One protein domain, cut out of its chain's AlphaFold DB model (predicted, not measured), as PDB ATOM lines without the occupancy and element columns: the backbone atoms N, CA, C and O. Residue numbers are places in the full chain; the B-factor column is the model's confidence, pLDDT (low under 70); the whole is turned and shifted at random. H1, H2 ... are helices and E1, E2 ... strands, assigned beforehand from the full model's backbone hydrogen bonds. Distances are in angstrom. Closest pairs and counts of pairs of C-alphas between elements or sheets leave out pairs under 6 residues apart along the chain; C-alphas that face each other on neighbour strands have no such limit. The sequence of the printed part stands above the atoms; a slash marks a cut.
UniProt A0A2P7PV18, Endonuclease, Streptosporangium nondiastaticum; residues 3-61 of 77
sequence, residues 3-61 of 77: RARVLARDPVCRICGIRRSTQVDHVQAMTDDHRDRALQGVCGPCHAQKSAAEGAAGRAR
ATOM      1  N   ARG A   3     230.410 248.254 221.532       89.62
ATOM      2  CA  ARG A   3     229.292 247.330 221.306       89.62
ATOM      3  C   ARG A   3     229.673 246.122 220.446       89.62
ATOM      4  O   ARG A   3     229.392 244.992 220.825       89.62
ATOM      5  N   ALA A   4     230.312 246.356 219.298       91.69
ATOM      6  CA  ALA A   4     230.707 245.283 218.385       91.69
ATOM      7  C   ALA A   4     231.726 244.333 219.035       91.69
ATOM      8  O   ALA A   4     231.613 243.120 218.892       91.69
ATOM      9  N   ARG A   5     232.673 244.882 219.810       93.56
ATOM     10  CA  ARG A   5     233.659 244.092 220.556       93.56
ATOM     11  C   ARG A   5     232.999 243.212 221.617       93.56
ATOM     12  O   ARG A   5     233.305 242.027 221.681       93.56
ATOM     13  N   VAL A   6     232.082 243.764 222.415       94.69
ATOM     14  CA  VAL A   6     231.376 243.000 223.456       94.69
ATOM     15  C   VAL A   6     230.517 241.893 222.843       94.69
ATOM     16  O   VAL A   6     230.562 240.769 223.326       94.69
ATOM     17  N   LEU A   7     229.796 242.158 221.747       96.12
ATOM     18  CA  LEU A   7     228.993 241.129 221.071       96.12
ATOM     19  C   LEU A   7     229.843 240.035 220.410       96.12
ATOM     20  O   LEU A   7     229.412 238.887 220.362       96.12
ATOM     21  N   ALA A   8     231.039 240.371 219.919       96.19
ATOM     22  CA  ALA A   8     231.979 239.383 219.393       96.19
ATOM     23  C   ALA A   8     232.591 238.516 220.506       96.19
ATOM     24  O   ALA A   8     232.756 237.313 220.320       96.19
ATOM     25  N   ARG A   9     232.901 239.111 221.668       96.44
ATOM     26  CA  ARG A   9     233.402 238.397 222.854       96.44
ATOM     27  C   ARG A   9     232.332 237.500 223.482       96.44
ATOM     28  O   ARG A   9     232.631 236.380 223.882       96.44
ATOM     29  N   ASP A  10     231.094 237.988 223.538       97.81
ATOM     30  CA  ASP A  10     229.962 237.338 224.196       97.81
ATOM     31  C   ASP A  10     228.866 236.975 223.169       97.81
ATOM     32  O   ASP A  10     227.766 237.535 223.222       97.81
ATOM     33  N   PRO A  11     229.113 236.052 222.218       97.81
ATOM     34  CA  PRO A  11     228.160 235.743 221.145       97.81
ATOM     35  C   PRO A  11     226.890 235.040 221.652       97.81
ATOM     36  O   PRO A  11     225.833 235.096 221.017       97.81
ATOM     37  N   VAL A  12     226.984 234.397 222.816       98.50
ATOM     38  CA  VAL A  12     225.874 233.773 223.541       98.50
ATOM     39  C   VAL A  12     225.577 234.602 224.785       98.50
ATOM     40  O   VAL A  12     226.490 235.079 225.459       98.50
ATOM     41  N   CYS A  13     224.289 234.770 225.083       98.31
ATOM     42  CA  CYS A  13     223.785 235.559 226.195       98.31
ATOM     43  C   CYS A  13     224.443 235.126 227.505       98.31
ATOM     44  O   CYS A  13     224.252 233.995 227.953       98.31
ATOM     45  N   ARG A  14     225.139 236.055 228.158       97.81
ATOM     46  CA  ARG A  14     225.838 235.814 229.428       97.81
ATOM     47  C   ARG A  14     224.896 235.561 230.610       97.81
ATOM     48  O   ARG A  14     225.334 234.995 231.602       97.81
ATOM     49  N   ILE A  15     223.614 235.926 230.490       97.06
ATOM     50  CA  ILE A  15     222.596 235.704 231.531       97.06
ATOM     51  C   ILE A  15     221.991 234.298 231.447       97.06
ATOM     52  O   ILE A  15     221.873 233.630 232.465       97.06
ATOM     53  N   CYS A  16     221.573 233.845 230.257       97.88
ATOM     54  CA  CYS A  16     220.854 232.569 230.125       97.88
ATOM     55  C   CYS A  16     221.658 231.434 229.490       97.88
ATOM     56  O   CYS A  16     221.190 230.305 229.515       97.88
ATOM     57  N   GLY A  17     222.801 231.712 228.855       98.06
ATOM     58  CA  GLY A  17     223.648 230.699 228.218       98.06
ATOM     59  C   GLY A  17     223.060 230.005 226.980       98.06
ATOM     60  O   GLY A  17     223.716 229.139 226.418       98.06
ATOM     61  N   ILE A  18     221.848 230.367 226.542       98.00
ATOM     62  CA  ILE A  18     221.111 229.629 225.494       98.00
ATOM     63  C   ILE A  18     220.943 230.449 224.209       98.00
ATOM     64  O   ILE A  18     221.137 229.953 223.104       98.00
ATOM     65  N   ARG A  19     220.536 231.717 224.329       98.19
ATOM     66  CA  ARG A  19     220.191 232.566 223.174       98.19
ATOM     67  C   ARG A  19     221.391 233.372 222.700       98.19
ATOM     68  O   ARG A  19     222.246 233.727 223.504       98.19
ATOM     69  N   ARG A  20     221.406 233.749 221.419       98.25
ATOM     70  CA  ARG A  20     222.395 234.697 220.887       98.25
ATOM     71  C   ARG A  20     222.289 236.053 221.582       98.25
ATOM     72  O   ARG A  20     221.186 236.530 221.868       98.25
ATOM     73  N   SER A  21     223.437 236.676 221.810       98.44
ATOM     74  CA  SER A  21     223.501 238.065 222.247       98.44
ATOM     75  C   SER A  21     223.145 238.988 221.090       98.44
ATOM     76  O   SER A  21     223.700 238.883 219.999       98.44
ATOM     77  N   THR A  22     222.222 239.911 221.327       97.62
ATOM     78  CA  THR A  22     221.828 240.944 220.353       97.62
ATOM     79  C   THR A  22     221.964 242.348 220.929       97.62
ATOM     80  O   THR A  22     221.850 243.346 220.213       97.62
ATOM     81  N   GLN A  23     222.224 242.442 222.231       96.81
ATOM     82  CA  GLN A  23     222.311 243.681 222.985       96.81
ATOM     83  C   GLN A  23     223.525 243.636 223.916       96.81
ATOM     84  O   GLN A  23     224.051 242.565 224.217       96.81
ATOM     85  N   VAL A  24     223.984 244.815 224.323       95.81
ATOM     86  CA  VAL A  24     225.075 244.987 225.283       95.81
ATOM     87  C   VAL A  24     224.489 245.659 226.502       95.81
ATOM     88  O   VAL A  24     223.747 246.626 226.355       95.81
ATOM     89  N   ASP A  25     224.815 245.129 227.669       94.06
ATOM     90  CA  ASP A  25     224.246 245.554 228.938       94.06
ATOM     91  C   ASP A  25     225.324 245.639 230.014       94.06
ATOM     92  O   ASP A  25     226.344 244.950 229.933       94.06
ATOM     93  N   HIS A  26     225.099 246.459 231.034       93.00
ATOM     94  CA  HIS A  26     225.999 246.539 232.174       93.00
ATOM     95  C   HIS A  26     225.893 245.270 233.024       93.00
ATOM     96  O   HIS A  26     224.801 244.763 233.287       93.00
ATOM     97  N   VAL A  27     227.029 244.750 233.482       89.62
ATOM     98  CA  VAL A  27     227.085 243.629 234.432       89.62
ATOM     99  C   VAL A  27     226.512 244.054 235.780       89.62
ATOM    100  O   VAL A  27     225.676 243.348 236.340       89.62
ATOM    101  N   GLN A  28     226.911 245.230 236.270       84.19
ATOM    102  CA  GLN A  28     226.321 245.855 237.452       84.19
ATOM    103  C   GLN A  28     225.336 246.948 237.050       84.19
ATOM    104  O   GLN A  28     225.666 247.864 236.295       84.19
ATOM    105  N   ALA A  29     224.129 246.845 237.599       75.75
ATOM    106  CA  ALA A  29     223.072 247.832 237.451       75.75
ATOM    107  C   ALA A  29     223.524 249.223 237.923       75.75
ATOM    108  O   ALA A  29     224.235 249.337 238.920       75.75
ATOM    109  N   MET A  30     223.020 250.276 237.271       65.88
ATOM    110  CA  MET A  30     223.168 251.673 237.719       65.88
ATOM    111  C   MET A  30     224.623 252.167 237.847       65.88
ATOM    112  O   MET A  30     224.903 253.056 238.650       65.88
ATOM    113  N   THR A  31     225.548 251.608 237.065       71.75
ATOM    114  CA  THR A  31     226.928 252.104 236.962       71.75
ATOM    115  C   THR A  31     227.116 252.835 235.636       71.75
ATOM    116  O   THR A  31     226.550 252.419 234.629       71.75
ATOM    117  N   ASP A  32     227.911 253.906 235.629       71.88
ATOM    118  CA  ASP A  32     228.347 254.605 234.404       71.88
ATOM    119  C   ASP A  32     229.670 254.017 233.861       71.88
ATOM    120  O   ASP A  32     230.439 254.656 233.139       71.88
ATOM    121  N   ASP A  33     229.988 252.781 234.264       73.19
ATOM    122  CA  ASP A  33     231.246 252.131 233.926       73.19
ATOM    123  C   ASP A  33     231.174 251.505 232.531       73.19
ATOM    124  O   ASP A  33     230.757 250.366 232.344       73.19
ATOM    125  N   HIS A  34     231.658 252.261 231.551       76.00
ATOM    126  CA  HIS A  34     231.724 251.847 230.154       76.00
ATOM    127  C   HIS A  34     233.010 251.078 229.809       76.00
ATOM    128  O   HIS A  34     233.374 250.969 228.638       76.00
ATOM    129  N   ARG A  35     233.750 250.547 230.793       80.69
ATOM    130  CA  ARG A  35     234.909 249.683 230.518       80.69
ATOM    131  C   ARG A  35     234.436 248.329 229.985       80.69
ATOM    132  O   ARG A  35     233.439 247.789 230.452       80.69
ATOM    133  N   ASP A  36     235.210 247.711 229.088       73.94
ATOM    134  CA  ASP A  36     234.869 246.412 228.467       73.94
ATOM    135  C   ASP A  36     234.485 245.323 229.493       73.94
ATOM    136  O   ASP A  36     233.636 244.477 229.214       73.94
ATOM    137  N   ARG A  37     235.085 245.342 230.693       81.62
ATOM    138  CA  ARG A  37     234.808 244.391 231.787       81.62
ATOM    139  C   ARG A  37     233.467 244.600 232.497       81.62
ATOM    140  O   ARG A  37     232.990 243.689 233.162       81.62
ATOM    141  N   ALA A  38     232.904 245.799 232.403       86.94
ATOM    142  CA  ALA A  38     231.646 246.171 233.039       86.94
ATOM    143  C   ALA A  38     230.441 245.943 232.115       86.94
ATOM    144  O   ALA A  38     229.304 246.071 232.559       86.94
ATOM    145  N   LEU A  39     230.680 245.547 230.862       94.06
ATOM    146  CA  LEU A  39     229.660 245.250 229.861       94.06
ATOM    147  C   LEU A  39     229.610 243.753 229.543       94.06
ATOM    148  O   LEU A  39     230.627 243.063 229.609       94.06
ATOM    149  N   GLN A  40     228.441 243.268 229.138       96.75
ATOM    150  CA  GLN A  40     228.199 241.887 228.721       96.75
ATOM    151  C   GLN A  40     227.241 241.803 227.527       96.75
ATOM    152  O   GLN A  40     226.345 242.634 227.373       96.75
ATOM    153  N   GLY A  41     227.408 240.775 226.695       98.00
ATOM    154  CA  GLY A  41     226.443 240.416 225.655       98.00
ATOM    155  C   GLY A  41     225.211 239.715 226.233       98.00
ATOM    156  O   GLY A  41     225.327 238.731 226.970       98.00
ATOM    157  N   VAL A  42     224.016 240.203 225.886       98.25
ATOM    158  CA  VAL A  42     222.733 239.660 226.359       98.25
ATOM    159  C   VAL A  42     221.708 239.529 225.231       98.25
ATOM    160  O   VAL A  42     221.743 240.240 224.222       98.25
ATOM    161  N   CYS A  43     220.770 238.594 225.393       98.56
ATOM    162  CA  CYS A  43     219.610 238.465 224.511       98.56
ATOM    163  C   CYS A  43     218.485 239.429 224.920       98.56
ATOM    164  O   CYS A  43     218.370 239.794 226.091       98.56
ATOM    165  N   GLY A  44     217.606 239.769 223.971       97.81
ATOM    166  CA  GLY A  44     216.487 240.694 224.196       97.81
ATOM    167  C   GLY A  44     215.599 240.366 225.410       97.81
ATOM    168  O   GLY A  44     215.375 241.258 226.224       97.81
ATOM    169  N   PRO A  45     215.144 239.111 225.604       97.94
ATOM    170  CA  PRO A  45     214.309 238.769 226.759       97.94
ATOM    171  C   PRO A  45     215.007 238.970 228.111       97.94
ATOM    172  O   PRO A  45     214.408 239.507 229.040       97.94
ATOM    173  N   CYS A  46     216.280 238.576 228.226       97.88
ATOM    174  CA  CYS A  46     217.038 238.751 229.469       97.88
ATOM    175  C   CYS A  46     217.335 240.227 229.743       97.88
ATOM    176  O   CYS A  46     217.254 240.652 230.893       97.88
ATOM    177  N   HIS A  47     217.621 241.008 228.698       97.12
ATOM    178  CA  HIS A  47     217.794 242.451 228.827       97.12
ATOM    179  C   HIS A  47     216.522 243.121 229.357       97.12
ATOM    180  O   HIS A  47     216.569 243.818 230.364       97.12
ATOM    181  N   ALA A  48     215.365 242.841 228.747       95.69
ATOM    182  CA  ALA A  48     214.089 243.413 229.173       95.69
ATOM    183  C   ALA A  48     213.754 243.069 230.636       95.69
ATOM    184  O   ALA A  48     213.332 243.940 231.398       95.69
ATOM    185  N   GLN A  49     213.992 241.817 231.048       95.75
ATOM    186  CA  GLN A  49     213.791 241.376 232.430       95.75
ATOM    187  C   GLN A  49     214.714 242.112 233.412       95.75
ATOM    188  O   GLN A  49     214.248 242.580 234.452       95.75
ATOM    189  N   LYS A  50     216.001 242.260 233.071       92.62
ATOM    190  CA  LYS A  50     216.972 242.998 233.887       92.62
ATOM    191  C   LYS A  50     216.593 244.471 234.008       92.62
ATOM    192  O   LYS A  50     216.453 244.957 235.127       92.62
ATOM    193  N   SER A  51     216.311 245.156 232.899       90.56
ATOM    194  CA  SER A  51     215.883 246.560 232.923       90.56
ATOM    195  C   SER A  51     214.608 246.768 233.751       90.56
ATOM    196  O   SER A  51     214.495 247.756 234.479       90.56
ATOM    197  N   ALA A  52     213.651 245.837 233.691       89.31
ATOM    198  CA  ALA A  52     212.438 245.903 234.505       89.31
ATOM    199  C   ALA A  52     212.742 245.787 236.010       89.31
ATOM    200  O   ALA A  52     212.223 246.582 236.801       89.31
ATOM    201  N   ALA A  53     213.605 244.843 236.399       88.06
ATOM    202  CA  ALA A  53     214.042 244.660 237.782       88.06
ATOM    203  C   ALA A  53     214.828 245.876 238.304       88.06
ATOM    204  O   ALA A  53     214.567 246.356 239.406       88.06
ATOM    205  N   GLU A  54     215.729 246.434 237.495       87.31
ATOM    206  CA  GLU A  54     216.496 247.638 237.831       87.31
ATOM    207  C   GLU A  54     215.597 248.869 237.969       87.31
ATOM    208  O   GLU A  54     215.728 249.638 238.924       87.31
ATOM    209  N   GLY A  55     214.626 249.032 237.067       82.75
ATOM    210  CA  GLY A  55     213.623 250.089 237.159       82.75
ATOM    211  C   GLY A  55     212.754 249.957 238.413       82.75
ATOM    212  O   GLY A  55     212.461 250.959 239.066       82.75
ATOM    213  N   ALA A  56     212.366 248.734 238.787       83.19
ATOM    214  CA  ALA A  56     211.642 248.472 240.030       83.19
ATOM    215  C   ALA A  56     212.496 248.792 241.267       83.19
ATOM    216  O   ALA A  56     212.026 249.494 242.162       83.19
ATOM    217  N   ALA A  57     213.764 248.372 241.282       80.19
ATOM    218  CA  ALA A  57     214.706 248.691 242.351       80.19
ATOM    219  C   ALA A  57     214.950 250.206 242.471       80.19
ATOM    220  O   ALA A  57     215.011 250.737 243.578       80.19
ATOM    221  N   GLY A  58     215.027 250.927 241.350       78.19
ATOM    222  CA  GLY A  58     215.135 252.386 241.335       78.19
ATOM    223  C   GLY A  58     213.904 253.090 241.910       78.19
ATOM    224  O   GLY A  58     214.052 254.055 242.660       78.19
ATOM    225  N   ARG A  59     212.695 252.584 241.621       72.75
ATOM    226  CA  ARG A  59     211.444 253.078 242.226       72.75
ATOM    227  C   ARG A  59     211.386 252.792 243.725       72.75
ATOM    228  O   ARG A  59     211.042 253.686 244.487       72.75
ATOM    229  N   ALA A  60     211.781 251.595 244.158       69.88
ATOM    230  CA  ALA A  60     211.842 251.241 245.577       69.88
ATOM    231  C   ALA A  60     212.858 252.102 246.352       69.88
ATOM    232  O   ALA A  60     212.585 252.517 247.473       69.88
ATOM    233  N   ARG A  61     214.004 252.432 245.737       63.59
ATOM    234  CA  ARG A  61     215.029 253.333 246.306       63.59
ATOM    235  C   ARG A  61     214.610 254.807 246.339       63.59
ATOM    236  O   ARG A  61     215.267 255.602 247.002       63.59
TER     237      ARG A  61
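Overview. This is residues 3 to 61 of the 77 residues of the protein "Endonuclease" of Streptosporangium nondiastaticum (UniProt A0A2P7PV18). A small two-stranded hairpin, E1 and E2, has the short helix H1 packed on it, nearest E2, while the long helix H2 starts close to E1 and runs away from H1 toward the far end of the long axis. Two long stretches with no named element, residues 10 to 22 and residues 27 to 38, link H1 to E1 and E1 to E2. The printed part has 59 residues, with two named helices and two named strands in the order H1 E1 E2 H2, the sheet antiparallel in the order E1 - E2 and the class mixed, helices and strands. It is compact, with a radius of gyration of the C-alphas of 11.5 A, and spans 35 by 24 by 13 A, only just flat.

Along the chain. E1 is residues 23 to 26, 10.3 A long, and E2 is residues 39 to 42, 9.6 A long. H1 is residues 3 to 9, 10.0 A long, with C-alpha 3 at (229.292, 247.330, 221.306). H2 is residues 44 to 60, 24.3 A long, from C-alpha 44 at (216.487, 240.694, 224.196) to C-alpha 60 at (211.842, 251.241, 245.577).

Arrangement. E1 and E2 form a hairpin, antiparallel at 139 degrees between directions. N 25 and O 40 are 2.9 A apart and N 40 and O 25 are 2.8 A apart, within hydrogen-bond range. The closest C-alphas of H1 and E2 are those of Leu 7 and Gly 41, 5.3 A apart. The closest of E1 and H2 are those of Gln 23 and Gly 44, 6.7 A apart. H1 and H2 are apart. In H1 and H2 every O i to N i+4 pair is within hydrogen-bond range.

Size, cuts and confidence. The two C-alphas farthest apart, those of Ala 8 and Ala 60, are 35.1 A apart. The printed part has no cut. The links H1 to E1 and E1 to E2 are long, and E2 to H2 is tight. Residue 30 and residues 60 to 61 have pLDDT under 70.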